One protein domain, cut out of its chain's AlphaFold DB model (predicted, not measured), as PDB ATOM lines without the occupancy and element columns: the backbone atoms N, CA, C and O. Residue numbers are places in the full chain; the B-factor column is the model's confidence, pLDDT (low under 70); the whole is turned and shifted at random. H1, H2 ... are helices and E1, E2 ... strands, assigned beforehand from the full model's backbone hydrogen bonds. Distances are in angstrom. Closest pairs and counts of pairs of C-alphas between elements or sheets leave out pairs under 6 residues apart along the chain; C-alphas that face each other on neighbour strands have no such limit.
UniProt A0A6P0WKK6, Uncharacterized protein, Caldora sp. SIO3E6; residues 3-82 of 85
ATOM      1  N   LYS A   3      -0.958 -51.508 -34.497       98.06
ATOM      2  CA  LYS A   3      -1.171 -50.082 -34.762       98.06
ATOM      3  C   LYS A   3       0.180 -49.455 -35.095       98.06
ATOM      4  O   LYS A   3       1.087 -49.541 -34.273       98.06
ATOM      5  N   SER A   4       0.312 -48.831 -36.263       97.69
ATOM      6  CA  SER A   4       1.523 -48.091 -36.638       97.69
ATOM      7  C   SER A   4       1.638 -46.783 -35.853       97.69
ATOM      8  O   SER A   4       0.636 -46.107 -35.601       97.69
ATOM      9  N   ILE A   5       2.861 -46.430 -35.465       98.31
ATOM     10  CA  ILE A   5       3.202 -45.211 -34.733       98.31
ATOM     11  C   ILE A   5       4.517 -44.678 -35.305       98.31
ATOM     12  O   ILE A   5       5.529 -45.366 -35.246       98.31
ATOM     13  N   ASP A   6       4.512 -43.452 -35.822       98.00
ATOM     14  CA  ASP A   6       5.739 -42.770 -36.242       98.00
ATOM     15  C   ASP A   6       6.276 -41.899 -35.099       98.00
ATOM     16  O   ASP A   6       5.542 -41.076 -34.543       98.00
ATOM     17  N   ILE A   7       7.563 -42.048 -34.777       98.19
ATOM     18  CA  ILE A   7       8.278 -41.206 -33.810       98.19
ATOM     19  C   ILE A   7       9.388 -40.451 -34.533       98.19
ATOM     20  O   ILE A   7      10.281 -41.047 -35.132       98.19
ATOM     21  N   TRP A   8       9.337 -39.123 -34.467       98.06
ATOM     22  CA  TRP A   8      10.280 -38.246 -35.152       98.06
ATOM     23  C   TRP A   8      11.338 -37.714 -34.191       98.06
ATOM     24  O   TRP A   8      11.021 -37.123 -33.159       98.06
ATOM     25  N   LYS A   9      12.605 -37.864 -34.575       97.56
ATOM     26  CA  LYS A   9      13.764 -37.293 -33.892       97.56
ATOM     27  C   LYS A   9      14.466 -36.336 -34.842       97.56
ATOM     28  O   LYS A   9      15.053 -36.750 -35.838       97.56
ATOM     29  N   ARG A  10      14.415 -35.043 -34.531       97.75
ATOM     30  CA  ARG A  10      15.213 -34.040 -35.238       97.75
ATOM     31  C   ARG A  10      16.667 -34.146 -34.781       97.75
ATOM     32  O   ARG A  10      16.914 -34.132 -33.577       97.75
ATOM     33  N   ILE A  11      17.598 -34.247 -35.728       97.75
ATOM     34  CA  ILE A  11      19.036 -34.303 -35.437       97.75
ATOM     35  C   ILE A  11      19.633 -32.900 -35.527       97.75
ATOM     36  O   ILE A  11      20.213 -32.417 -34.560       97.75
ATOM     37  N   ASP A  12      19.414 -32.214 -36.648       97.69
ATOM     38  CA  ASP A  12      19.908 -30.855 -36.880       97.69
ATOM     39  C   ASP A  12      18.970 -30.069 -37.826       97.69
ATOM     40  O   ASP A  12      17.752 -30.288 -37.850       97.69
ATOM     41  N   SER A  13      19.489 -29.058 -38.531       97.56
ATOM     42  CA  SER A  13      18.726 -28.249 -39.488       97.56
ATOM     43  C   SER A  13      18.358 -28.982 -40.774       97.56
ATOM     44  O   SER A  13      17.410 -28.562 -41.430       97.56
ATOM     45  N   GLU A  14      19.070 -30.051 -41.115       97.88
ATOM     46  CA  GLU A  14      18.953 -30.746 -42.396       97.88
ATOM     47  C   GLU A  14      18.674 -32.240 -42.234       97.88
ATOM     48  O   GLU A  14      18.257 -32.870 -43.197       97.88
ATOM     49  N   THR A  15      18.835 -32.798 -41.031       97.94
ATOM     50  CA  THR A  15      18.721 -34.233 -40.763       97.94
ATOM     51  C   THR A  15      17.633 -34.552 -39.737       97.94
ATOM     52  O   THR A  15      17.542 -33.937 -38.666       97.94
ATOM     53  N   ALA A  16      16.834 -35.580 -40.026       98.06
ATOM     54  CA  ALA A  16      15.850 -36.141 -39.105       98.06
ATOM     55  C   ALA A  16      15.756 -37.666 -39.244       98.06
ATOM     56  O   ALA A  16      15.980 -38.216 -40.318       98.06
ATOM     57  N   ILE A  17      15.381 -38.339 -38.158       98.19
ATOM     58  CA  ILE A  17      15.096 -39.775 -38.130       98.19
ATOM     59  C   ILE A  17      13.606 -39.979 -37.848       98.19
ATOM     60  O   ILE A  17      13.055 -39.350 -36.940       98.19
ATOM     61  N   ARG A  18      12.964 -40.880 -38.593       98.31
ATOM     62  CA  ARG A  18      11.628 -41.406 -38.300       98.31
ATOM     63  C   ARG A  18      11.737 -42.861 -37.876       98.31
ATOM     64  O   ARG A  18      11.991 -43.736 -38.698       98.31
ATOM     65  N   TYR A  19      11.509 -43.122 -36.599       98.25
ATOM     66  CA  TYR A  19      11.329 -44.478 -36.106       98.25
ATOM     67  C   TYR A  19       9.910 -44.926 -36.443       98.25
ATOM     68  O   TYR A  19       8.937 -44.310 -35.995       98.25
ATOM     69  N   ARG A  20       9.792 -45.982 -37.248       97.94
ATOM     70  CA  ARG A  20       8.510 -46.598 -37.588       97.94
ATOM     71  C   ARG A  20       8.241 -47.728 -36.608       97.94
ATOM     72  O   ARG A  20       8.834 -48.806 -36.693       97.94
ATOM     73  N   CYS A  21       7.362 -47.461 -35.655       98.12
ATOM     74  CA  CYS A  21       7.041 -48.374 -34.573       98.12
ATOM     75  C   CYS A  21       5.686 -49.045 -34.797       98.12
ATOM     76  O   CYS A  21       4.775 -48.491 -35.418       98.12
ATOM     77  N   PHE A  22       5.519 -50.217 -34.197       98.25
ATOM     78  CA  PHE A  22       4.225 -50.865 -34.061       98.25
ATOM     79  C   PHE A  22       3.866 -51.061 -32.598       98.25
ATOM     80  O   PHE A  22       4.707 -51.434 -31.789       98.25
ATOM     81  N   GLN A  23       2.587 -50.868 -32.283       98.38
ATOM     82  CA  GLN A  23       1.968 -51.351 -31.057       98.38
ATOM     83  C   GLN A  23       1.160 -52.610 -31.361       98.38
ATOM     84  O   GLN A  23       0.211 -52.568 -32.151       98.38
ATOM     85  N   ARG A  24       1.479 -53.721 -30.703       97.56
ATOM     86  CA  ARG A  24       0.682 -54.944 -30.784       97.56
ATOM     87  C   ARG A  24      -0.605 -54.773 -29.980       97.56
ATOM     88  O   ARG A  24      -0.583 -54.392 -28.815       97.56
ATOM     89  N   LEU A  25      -1.759 -55.036 -30.596       97.38
ATOM     90  CA  LEU A  25      -3.051 -54.733 -29.960       97.38
ATOM     91  C   LEU A  25      -3.417 -55.675 -28.805       97.38
ATOM     92  O   LEU A  25      -4.249 -55.310 -27.978       97.38
ATOM     93  N   THR A  26      -2.829 -56.872 -28.746       96.50
ATOM     94  CA  THR A  26      -3.175 -57.904 -27.755       96.50
ATOM     95  C   THR A  26      -2.730 -57.540 -26.344       96.50
ATOM     96  O   THR A  26      -3.473 -57.752 -25.394       96.50
ATOM     97  N   ASP A  27      -1.537 -56.973 -26.212       95.44
ATOM     98  CA  ASP A  27      -0.874 -56.688 -24.935       95.44
ATOM     99  C   ASP A  27      -0.306 -55.270 -24.860       95.44
ATOM    100  O   ASP A  27       0.289 -54.890 -23.854       95.44
ATOM    101  N   ARG A  28      -0.537 -54.470 -25.906       96.75
ATOM    102  CA  ARG A  28      -0.117 -53.071 -26.009       96.75
ATOM    103  C   ARG A  28       1.398 -52.875 -25.966       96.75
ATOM    104  O   ARG A  28       1.817 -51.742 -25.753       96.75
ATOM    105  N   GLN A  29       2.186 -53.924 -26.210       98.06
ATOM    106  CA  GLN A  29       3.641 -53.826 -26.318       98.06
ATOM    107  C   GLN A  29       4.068 -53.200 -27.650       98.06
ATOM    108  O   GLN A  29       3.308 -53.196 -28.623       98.06
ATOM    109  N   PHE A  30       5.295 -52.686 -27.689       98.44
ATOM    110  CA  PHE A  30       5.840 -51.908 -28.794       98.44
ATOM    111  C   PHE A  30       7.109 -52.533 -29.372       98.44
ATOM    112  O   PHE A  30       7.920 -53.083 -28.636       98.44
ATOM    113  N   CYS A  31       7.317 -52.387 -30.675       97.56
ATOM    114  CA  CYS A  31       8.581 -52.696 -31.343       97.56
ATOM    115  C   CYS A  31       8.901 -51.625 -32.392       97.56
ATOM    116  O   CYS A  31       7.995 -50.957 -32.902       97.56
ATOM    117  N   VAL A  32      10.182 -51.480 -32.728       97.62
ATOM    118  CA  VAL A  32      10.657 -50.633 -33.832       97.62
ATOM    119  C   VAL A  32      10.917 -51.530 -35.033       97.62
ATOM    120  O   VAL A  32      11.628 -52.520 -34.907       97.62
ATOM    121  N   GLN A  33      10.353 -51.198 -36.190       96.31
ATOM    122  CA  GLN A  33      10.581 -51.962 -37.416       96.31
ATOM    123  C   GLN A  33      11.723 -51.384 -38.256       96.31
ATOM    124  O   GLN A  33      12.521 -52.138 -38.816       96.31
ATOM    125  N   SER A  34      11.787 -50.055 -38.358       96.19
ATOM    126  CA  SER A  34      12.850 -49.336 -39.060       96.19
ATOM    127  C   SER A  34      13.106 -47.966 -38.430       96.19
ATOM    128  O   SER A  34      12.235 -47.393 -37.769       96.19
ATOM    129  N   ALA A  35      14.309 -47.445 -38.661       97.12
ATOM    130  CA  ALA A  35      14.669 -46.059 -38.404       97.12
ATOM    131  C   ALA A  35      15.093 -45.422 -39.727       97.12
ATOM    132  O   ALA A  35      16.159 -45.714 -40.270       97.12
ATOM    133  N   ASP A  36      14.235 -44.563 -40.254       97.44
ATOM    134  CA  ASP A  36      14.420 -43.946 -41.556       97.44
ATOM    135  C   ASP A  36      15.138 -42.611 -41.395       97.44
ATOM    136  O   ASP A  36      14.614 -41.698 -40.754       97.44
ATOM    137  N   CYS A  37      16.325 -42.482 -41.983       96.75
ATOM    138  CA  CYS A  37      17.086 -41.238 -41.953       96.75
ATOM    139  C   CYS A  37      16.780 -40.391 -43.194       96.75
ATOM    140  O   CYS A  37      16.943 -40.849 -44.327       96.75
ATOM    141  N   TYR A  38      16.360 -39.150 -42.967       97.12
ATOM    142  CA  TYR A  38      16.058 -38.159 -43.993       97.12
ATOM    143  C   TYR A  38      17.058 -37.011 -43.925       97.12
ATOM    144  O   TYR A  38      17.395 -36.548 -42.832       97.12
ATOM    145  N   HIS A  39      17.466 -36.524 -45.095       96.81
ATOM    146  CA  HIS A  39      18.328 -35.356 -45.247       96.81
ATOM    147  C   HIS A  39      17.696 -34.353 -46.218       96.81
ATOM    148  O   HIS A  39      16.981 -34.753 -47.138       96.81
ATOM    149  N   LEU A  40      17.943 -33.058 -46.017       96.81
ATOM    150  CA  LEU A  40      17.618 -32.017 -46.991       96.81
ATOM    151  C   LEU A  40      18.763 -31.855 -48.015       96.81
ATOM    152  O   LEU A  40      19.925 -31.892 -47.618       96.81
ATOM    153  N   PRO A  41      18.460 -31.622 -49.309       96.19
ATOM    154  CA  PRO A  41      17.129 -31.660 -49.919       96.19
ATOM    155  C   PRO A  41      16.559 -33.089 -49.966       96.19
ATOM    156  O   PRO A  41      17.295 -34.053 -50.147       96.19
ATOM    157  N   LEU A  42      15.237 -33.212 -49.806       95.62
ATOM    158  CA  LEU A  42      14.565 -34.509 -49.890       95.62
ATOM    159  C   LEU A  42      14.523 -35.001 -51.336       95.62
ATOM    160  O   LEU A  42      14.052 -34.294 -52.226       95.62
ATOM    161  N   GLU A  43      14.923 -36.254 -51.531       95.00
ATOM    162  CA  GLU A  43      14.804 -36.959 -52.803       95.00
ATOM    163  C   GLU A  43      13.558 -37.858 -52.794       95.00
ATOM    164  O   GLU A  43      13.437 -38.779 -51.980       95.00
ATOM    165  N   ASP A  44      12.637 -37.645 -53.738       94.94
ATOM    166  CA  ASP A  44      11.394 -38.429 -53.869       94.94
ATOM    167  C   ASP A  44      11.649 -39.941 -53.959       94.94
ATOM    168  O   ASP A  44      10.844 -40.760 -53.504       94.94
ATOM    169  N   THR A  45      12.761 -40.324 -54.584       94.75
ATOM    170  CA  THR A  45      13.172 -41.721 -54.741       94.75
ATOM    171  C   THR A  45      13.545 -42.346 -53.400       94.75
ATOM    172  O   THR A  45      13.145 -43.481 -53.144       94.75
ATOM    173  N   GLN A  46      14.227 -41.603 -52.520       93.44
ATOM    174  CA  GLN A  46      14.569 -42.049 -51.172       93.44
ATOM    175  C   GLN A  46      13.304 -42.254 -50.335       93.44
ATOM    176  O   GLN A  46      13.133 -43.309 -49.727       93.44
ATOM    177  N   VAL A  47      12.388 -41.281 -50.351       96.06
ATOM    178  CA  VAL A  47      11.129 -41.355 -49.591       96.06
ATOM    179  C   VAL A  47      10.310 -42.577 -50.015       96.06
ATOM    180  O   VAL A  47       9.905 -43.376 -49.170       96.06
ATOM    181  N   LYS A  48      10.138 -42.780 -51.328       97.25
ATOM    182  CA  LYS A  48       9.403 -43.932 -51.874       97.25
ATOM    183  C   LYS A  48      10.080 -45.264 -51.560       97.25
ATOM    184  O   LYS A  48       9.381 -46.242 -51.307       97.25
ATOM    185  N   ALA A  49      11.412 -45.318 -51.582       96.56
ATOM    186  CA  ALA A  49      12.154 -46.527 -51.240       96.56
ATOM    187  C   ALA A  49      11.951 -46.919 -49.768       96.56
ATOM    188  O   ALA A  49      11.683 -48.083 -49.488       96.56
ATOM    189  N   LEU A  50      11.999 -45.950 -48.850       97.19
ATOM    190  CA  LEU A  50      11.767 -46.174 -47.420       97.19
ATOM    191  C   LEU A  50      10.325 -46.618 -47.129       97.19
ATOM    192  O   LEU A  50      10.098 -47.557 -46.368       97.19
ATOM    193  N   ASP A  51       9.336 -45.994 -47.778       97.06
ATOM    194  CA  ASP A  51       7.935 -46.411 -47.651       97.06
ATOM    195  C   ASP A  51       7.692 -47.818 -48.186       97.06
ATOM    196  O   ASP A  51       7.016 -48.621 -47.540       97.06
ATOM    197  N   ARG A  52       8.280 -48.135 -49.341       97.88
ATOM    198  CA  ARG A  52       8.229 -49.476 -49.913       97.88
ATOM    199  C   ARG A  52       8.860 -50.501 -48.972       97.88
ATOM    200  O   ARG A  52       8.214 -51.500 -48.676       97.88
ATOM    201  N   GLN A  53      10.062 -50.229 -48.468       96.88
ATOM    202  CA  GLN A  53      10.774 -51.122 -47.557       96.88
ATOM    203  C   GLN A  53       9.960 -51.398 -46.289       96.88
ATOM    204  O   GLN A  53       9.852 -52.543 -45.867       96.88
ATOM    205  N   PHE A  54       9.349 -50.377 -45.686       96.81
ATOM    206  CA  PHE A  54       8.506 -50.559 -44.502       96.81
ATOM    207  C   PHE A  54       7.324 -51.507 -44.757       96.81
ATOM    208  O   PHE A  54       7.027 -52.369 -43.928       96.81
ATOM    209  N   LEU A  55       6.663 -51.369 -45.911       97.38
ATOM    210  CA  LEU A  55       5.557 -52.243 -46.299       97.38
ATOM    211  C   LEU A  55       6.036 -53.668 -46.595       97.38
ATOM    212  O   LEU A  55       5.421 -54.616 -46.113       97.38
ATOM    213  N   GLU A  56       7.131 -53.816 -47.345       97.81
ATOM    214  CA  GLU A  56       7.742 -55.116 -47.650       97.81
ATOM    215  C   GLU A  56       8.104 -55.855 -46.359       97.81
ATOM    216  O   GLU A  56       7.636 -56.969 -46.145       97.81
ATOM    217  N   LEU A  57       8.798 -55.190 -45.430       96.19
ATOM    218  CA  LEU A  57       9.173 -55.768 -44.140       96.19
ATOM    219  C   LEU A  57       7.967 -56.228 -43.304       96.19
ATOM    220  O   LEU A  57       8.074 -57.220 -42.594       96.19
ATOM    221  N   PHE A  58       6.837 -55.516 -43.363       96.62
ATOM    222  CA  PHE A  58       5.625 -55.902 -42.632       96.62
ATOM    223  C   PHE A  58       4.922 -57.112 -43.266       96.62
ATOM    224  O   PHE A  58       4.288 -57.900 -42.566       96.62
ATOM    225  N   ILE A  59       4.996 -57.239 -44.595       97.25
ATOM    226  CA  ILE A  59       4.405 -58.354 -45.347       97.25
ATOM    227  C   ILE A  59       5.255 -59.620 -45.196       97.25
ATOM    228  O   ILE A  59       4.701 -60.711 -45.075       97.25
ATOM    229  N   GLU A  60       6.580 -59.476 -45.232       96.44
ATOM    230  CA  GLU A  60       7.533 -60.585 -45.172       96.44
ATOM    231  C   GLU A  60       7.545 -61.275 -43.804       96.44
ATOM    232  O   GLU A  60       7.600 -62.503 -43.739       96.44
ATOM    233  N   GLU A  61       7.482 -60.503 -42.719       94.81
ATOM    234  CA  GLU A  61       7.609 -61.023 -41.362       94.81
ATOM    235  C   GLU A  61       6.754 -60.220 -40.375       94.81
ATOM    236  O   GLU A  61       6.708 -58.988 -40.408       94.81
ATOM    237  N   SER A  62       6.080 -60.917 -39.453       93.19
ATOM    238  CA  SER A  62       5.308 -60.234 -38.415       93.19
ATOM    239  C   SER A  62       6.244 -59.387 -37.534       93.19
ATOM    240  O   SER A  62       7.301 -59.881 -37.129       93.19
ATOM    241  N   PRO A  63       5.879 -58.141 -37.166       93.69
ATOM    242  CA  PRO A  63       6.741 -57.260 -36.372       93.69
ATOM    243  C   PRO A  63       7.285 -57.871 -35.073       93.69
ATOM    244  O   PRO A  63       8.409 -57.581 -34.681       93.69
ATOM    245  N   ASP A  64       6.503 -58.734 -34.424       92.06
ATOM    246  CA  ASP A  64       6.853 -59.425 -33.178       92.06
ATOM    247  C   ASP A  64       7.712 -60.686 -33.359       92.06
ATOM    248  O   ASP A  64       8.180 -61.252 -32.374       92.06
ATOM    249  N   GLN A  65       7.915 -61.130 -34.600       93.06
ATOM    250  CA  GLN A  65       8.896 -62.159 -34.953       93.06
ATOM    251  C   GLN A  65      10.234 -61.515 -35.327       93.06
ATOM    252  O   GLN A  65      11.286 -61.976 -34.890       93.06
ATOM    253  N   ARG A  66      10.169 -60.396 -36.057       89.44
ATOM    254  CA  ARG A  66      11.335 -59.627 -36.501       89.44
ATOM    255  C   ARG A  66      12.043 -58.890 -35.365       89.44
ATOM    256  O   ARG A  66      13.249 -58.654 -35.421       89.44
ATOM    257  N   SER A  67      11.292 -58.419 -34.374       90.06
ATOM    258  CA  SER A  67      11.805 -57.530 -33.335       90.06
ATOM    259  C   SER A  67      11.221 -57.861 -31.973       90.06
ATOM    260  O   SER A  67      10.049 -58.209 -31.834       90.06
ATOM    261  N   SER A  68      12.054 -57.708 -30.946       94.44
ATOM    262  CA  SER A  68      11.623 -57.823 -29.557       94.44
ATOM    263  C   SER A  68      10.554 -56.782 -29.228       94.44
ATOM    264  O   SER A  68      10.560 -55.662 -29.746       94.44
ATOM    265  N   LEU A  69       9.645 -57.166 -28.338       96.44
ATOM    266  CA  LEU A  69       8.567 -56.318 -27.858       96.44
ATOM    267  C   LEU A  69       8.884 -55.756 -26.479       96.44
ATOM    268  O   LEU A  69       9.356 -56.472 -25.597       96.44
ATOM    269  N   TYR A  70       8.549 -54.486 -26.294       97.94
ATOM    270  CA  TYR A  70       8.865 -53.719 -25.101       97.94
ATOM    271  C   TYR A  70       7.618 -53.042 -24.515       97.94
ATOM    272  O   TYR A  70       6.674 -52.731 -25.248       97.94
ATOM    273  N   PRO A  71       7.579 -52.797 -23.196       97.56
ATOM    274  CA  PRO A  71       6.478 -52.091 -22.538       97.56
ATOM    275  C   PRO A  71       6.262 -50.642 -22.998       97.56
ATOM    276  O   PRO A  71       5.140 -50.145 -22.896       97.56
ATOM    277  N   THR A  72       7.303 -49.955 -23.484       97.94
ATOM    278  CA  THR A  72       7.240 -48.538 -23.885       97.94
ATOM    279  C   THR A  72       7.922 -48.285 -25.230       97.94
ATOM    280  O   THR A  72       8.750 -49.074 -25.690       97.94
ATOM    281  N   LEU A  73       7.569 -47.166 -25.872       97.44
ATOM    282  CA  LEU A  73       8.204 -46.727 -27.118       97.44
ATOM    283  C   LEU A  73       9.655 -46.304 -26.880       97.44
ATOM    284  O   LEU A  73      10.520 -46.609 -27.694       97.44
ATOM    285  N   GLU A  74       9.925 -45.633 -25.763       97.12
ATOM    286  CA  GLU A  74      11.256 -45.183 -25.372       97.12
ATOM    287  C   GLU A  74      12.212 -46.364 -25.189       97.12
ATOM    288  O   GLU A  74      13.339 -46.312 -25.674       97.12
ATOM    289  N   GLU A  75      11.761 -47.443 -24.541       97.31
ATOM    290  CA  GLU A  75      12.559 -48.659 -24.368       97.31
ATOM    291  C   GLU A  75      12.782 -49.372 -25.705       97.31
ATOM    292  O   GLU A  75      13.913 -49.741 -26.015       97.31
ATOM    293  N   ALA A  76      11.738 -49.495 -26.534       97.19
ATOM    294  CA  ALA A  76      11.864 -50.088 -27.863       97.19
ATOM    295  C   ALA A  76      12.890 -49.343 -28.733       97.19
ATOM    296  O   ALA A  76      13.724 -49.975 -29.378       97.19
ATOM    297  N   ILE A  77      12.861 -48.006 -28.719       97.12
ATOM    298  CA  ILE A  77      13.808 -47.163 -29.459       97.12
ATOM    299  C   ILE A  77      15.215 -47.266 -28.866       97.12
ATOM    300  O   ILE A  77      16.172 -47.430 -29.616       97.12
ATOM    301  N   ALA A  78      15.362 -47.224 -27.540       96.19
ATOM    302  CA  ALA A  78      16.668 -47.337 -26.893       96.19
ATOM    303  C   ALA A  78      17.353 -48.677 -27.198       96.19
ATOM    304  O   ALA A  78      18.558 -48.713 -27.439       96.19
ATOM    305  N   MET A  79      16.585 -49.770 -27.217       95.94
ATOM    306  CA  MET A  79      17.097 -51.094 -27.563       95.94
ATOM    307  C   MET A  79      17.412 -51.231 -29.052       95.94
ATOM    308  O   MET A  79      18.380 -51.904 -29.396       95.94
ATOM    309  N   PHE A  80      16.645 -50.576 -29.926       94.50
ATOM    310  CA  PHE A  80      16.929 -50.521 -31.361       94.50
ATOM    311  C   PHE A  80      18.220 -49.740 -31.668       94.50
ATOM    312  O   PHE A  80      19.038 -50.193 -32.466       94.50
ATOM    313  N   ASP A  81      18.427 -48.598 -31.004       93.50
ATOM    314  CA  ASP A  81      19.617 -47.746 -31.160       93.50
ATOM    315  C   ASP A  81      20.870 -48.334 -30.481       93.50
ATOM    316  O   ASP A  81      21.988 -47.861 -30.718       93.50
ATOM    317  N   ALA A  82      20.715 -49.340 -29.613       89.81
ATOM    318  CA  ALA A  82      21.840 -49.944 -28.921       89.81
ATOM    319  C   ALA A  82      22.811 -50.591 -29.933       89.81
ATOM    320  O   ALA A  82      22.384 -51.338 -30.823       89.81
TER     321      ALA A  82
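AT A GLANCE: This is residues 3 to 82 of the 85 residues of an uncharacterized protein of Caldora sp. SIO3E6 (UniProt A0A6P0WKK6). A strongly twisted wall of three strands, E1, E2 and E3, has the long helix H1 over one face, running along edge strand E3, and the short helix H3 crossing the opposite face over E2 and E3. The four-residue H2 grazes the sheet, between H1 and H3 along the chain. The printed part has 80 residues, with three named strands followed by three named helices, E1 E2 E3 H1 H2 H3; the sheet's order is E1, E2, E3, antiparallel throughout. The class is mixed, helices and strands. The whole is compact, with a radius of gyration of the C-alphas of 13.1 A, and elongated in outline, spanning 39 by 26 by 20 A.

IN THESE COORDINATES: E1, residues 3 to 10, begins at C-alpha 3 (-1.171, -50.082, -34.762) and is 22.9 A long from first to last C-alpha. E2, residues 15 to 24, measures 29.2 A. E3, residues 30 to 39, measures 26.5 A and bends by 55 degrees at residue 33. H1, residues 44 to 60, begins at C-alpha 44 (11.394, -38.429, -53.869) and measures 24.1 A. H2, residues 63 to 66, measures 5.2 A. H3, residues 73 to 81, measures 12.2 A and ends at C-alpha 81 (19.617, -47.746, -31.160).

HOW THE PARTS SIT: The strands form a meander, each the antiparallel neighbour of the one before. E1 and E2 are a hairpin at 158 degrees, with N 5 and O 21 2.8 A apart, within hydrogen-bond range. E2 and E3 are a hairpin at 161 degrees, with N 18 and O 36 2.8 A apart, also within range. H1 is on the sheet at a height of 9.8 A, over E3 and along it at 12 degrees on the local plane; the closest C-alphas of H1 and E3 are those of Leu 50 and Asp 36, 6.8 A apart. H2 only grazes the sheet, with C-alphas 63 and 33 the closest of H2 and E3, 6.6 A apart. H3 is on the opposite face at a height of 8.7 A, over E3 and, only just, over E2, on which 3 of its 9 C-alphas fall. It runs across the strands, but only just, at 62 degrees to E3 on the local plane; the closest C-alphas of H3 and E3 are those of Ala 76 and Cys 31, 5.4 A apart. H1 and H3 are apart. In H1 and H3 every O i to N i+4 pair is within hydrogen-bond range; H2 is too short for such a pair.

THE WHOLE: The two C-alphas farthest apart are those of Thr 26 and Pro 41, 39.9 A. The printed part has no cut. Four links are tight, that from H2 to H3 is short, and no link is long. The mean pLDDT of the printed part is 96.5, and no printed residue is under 70.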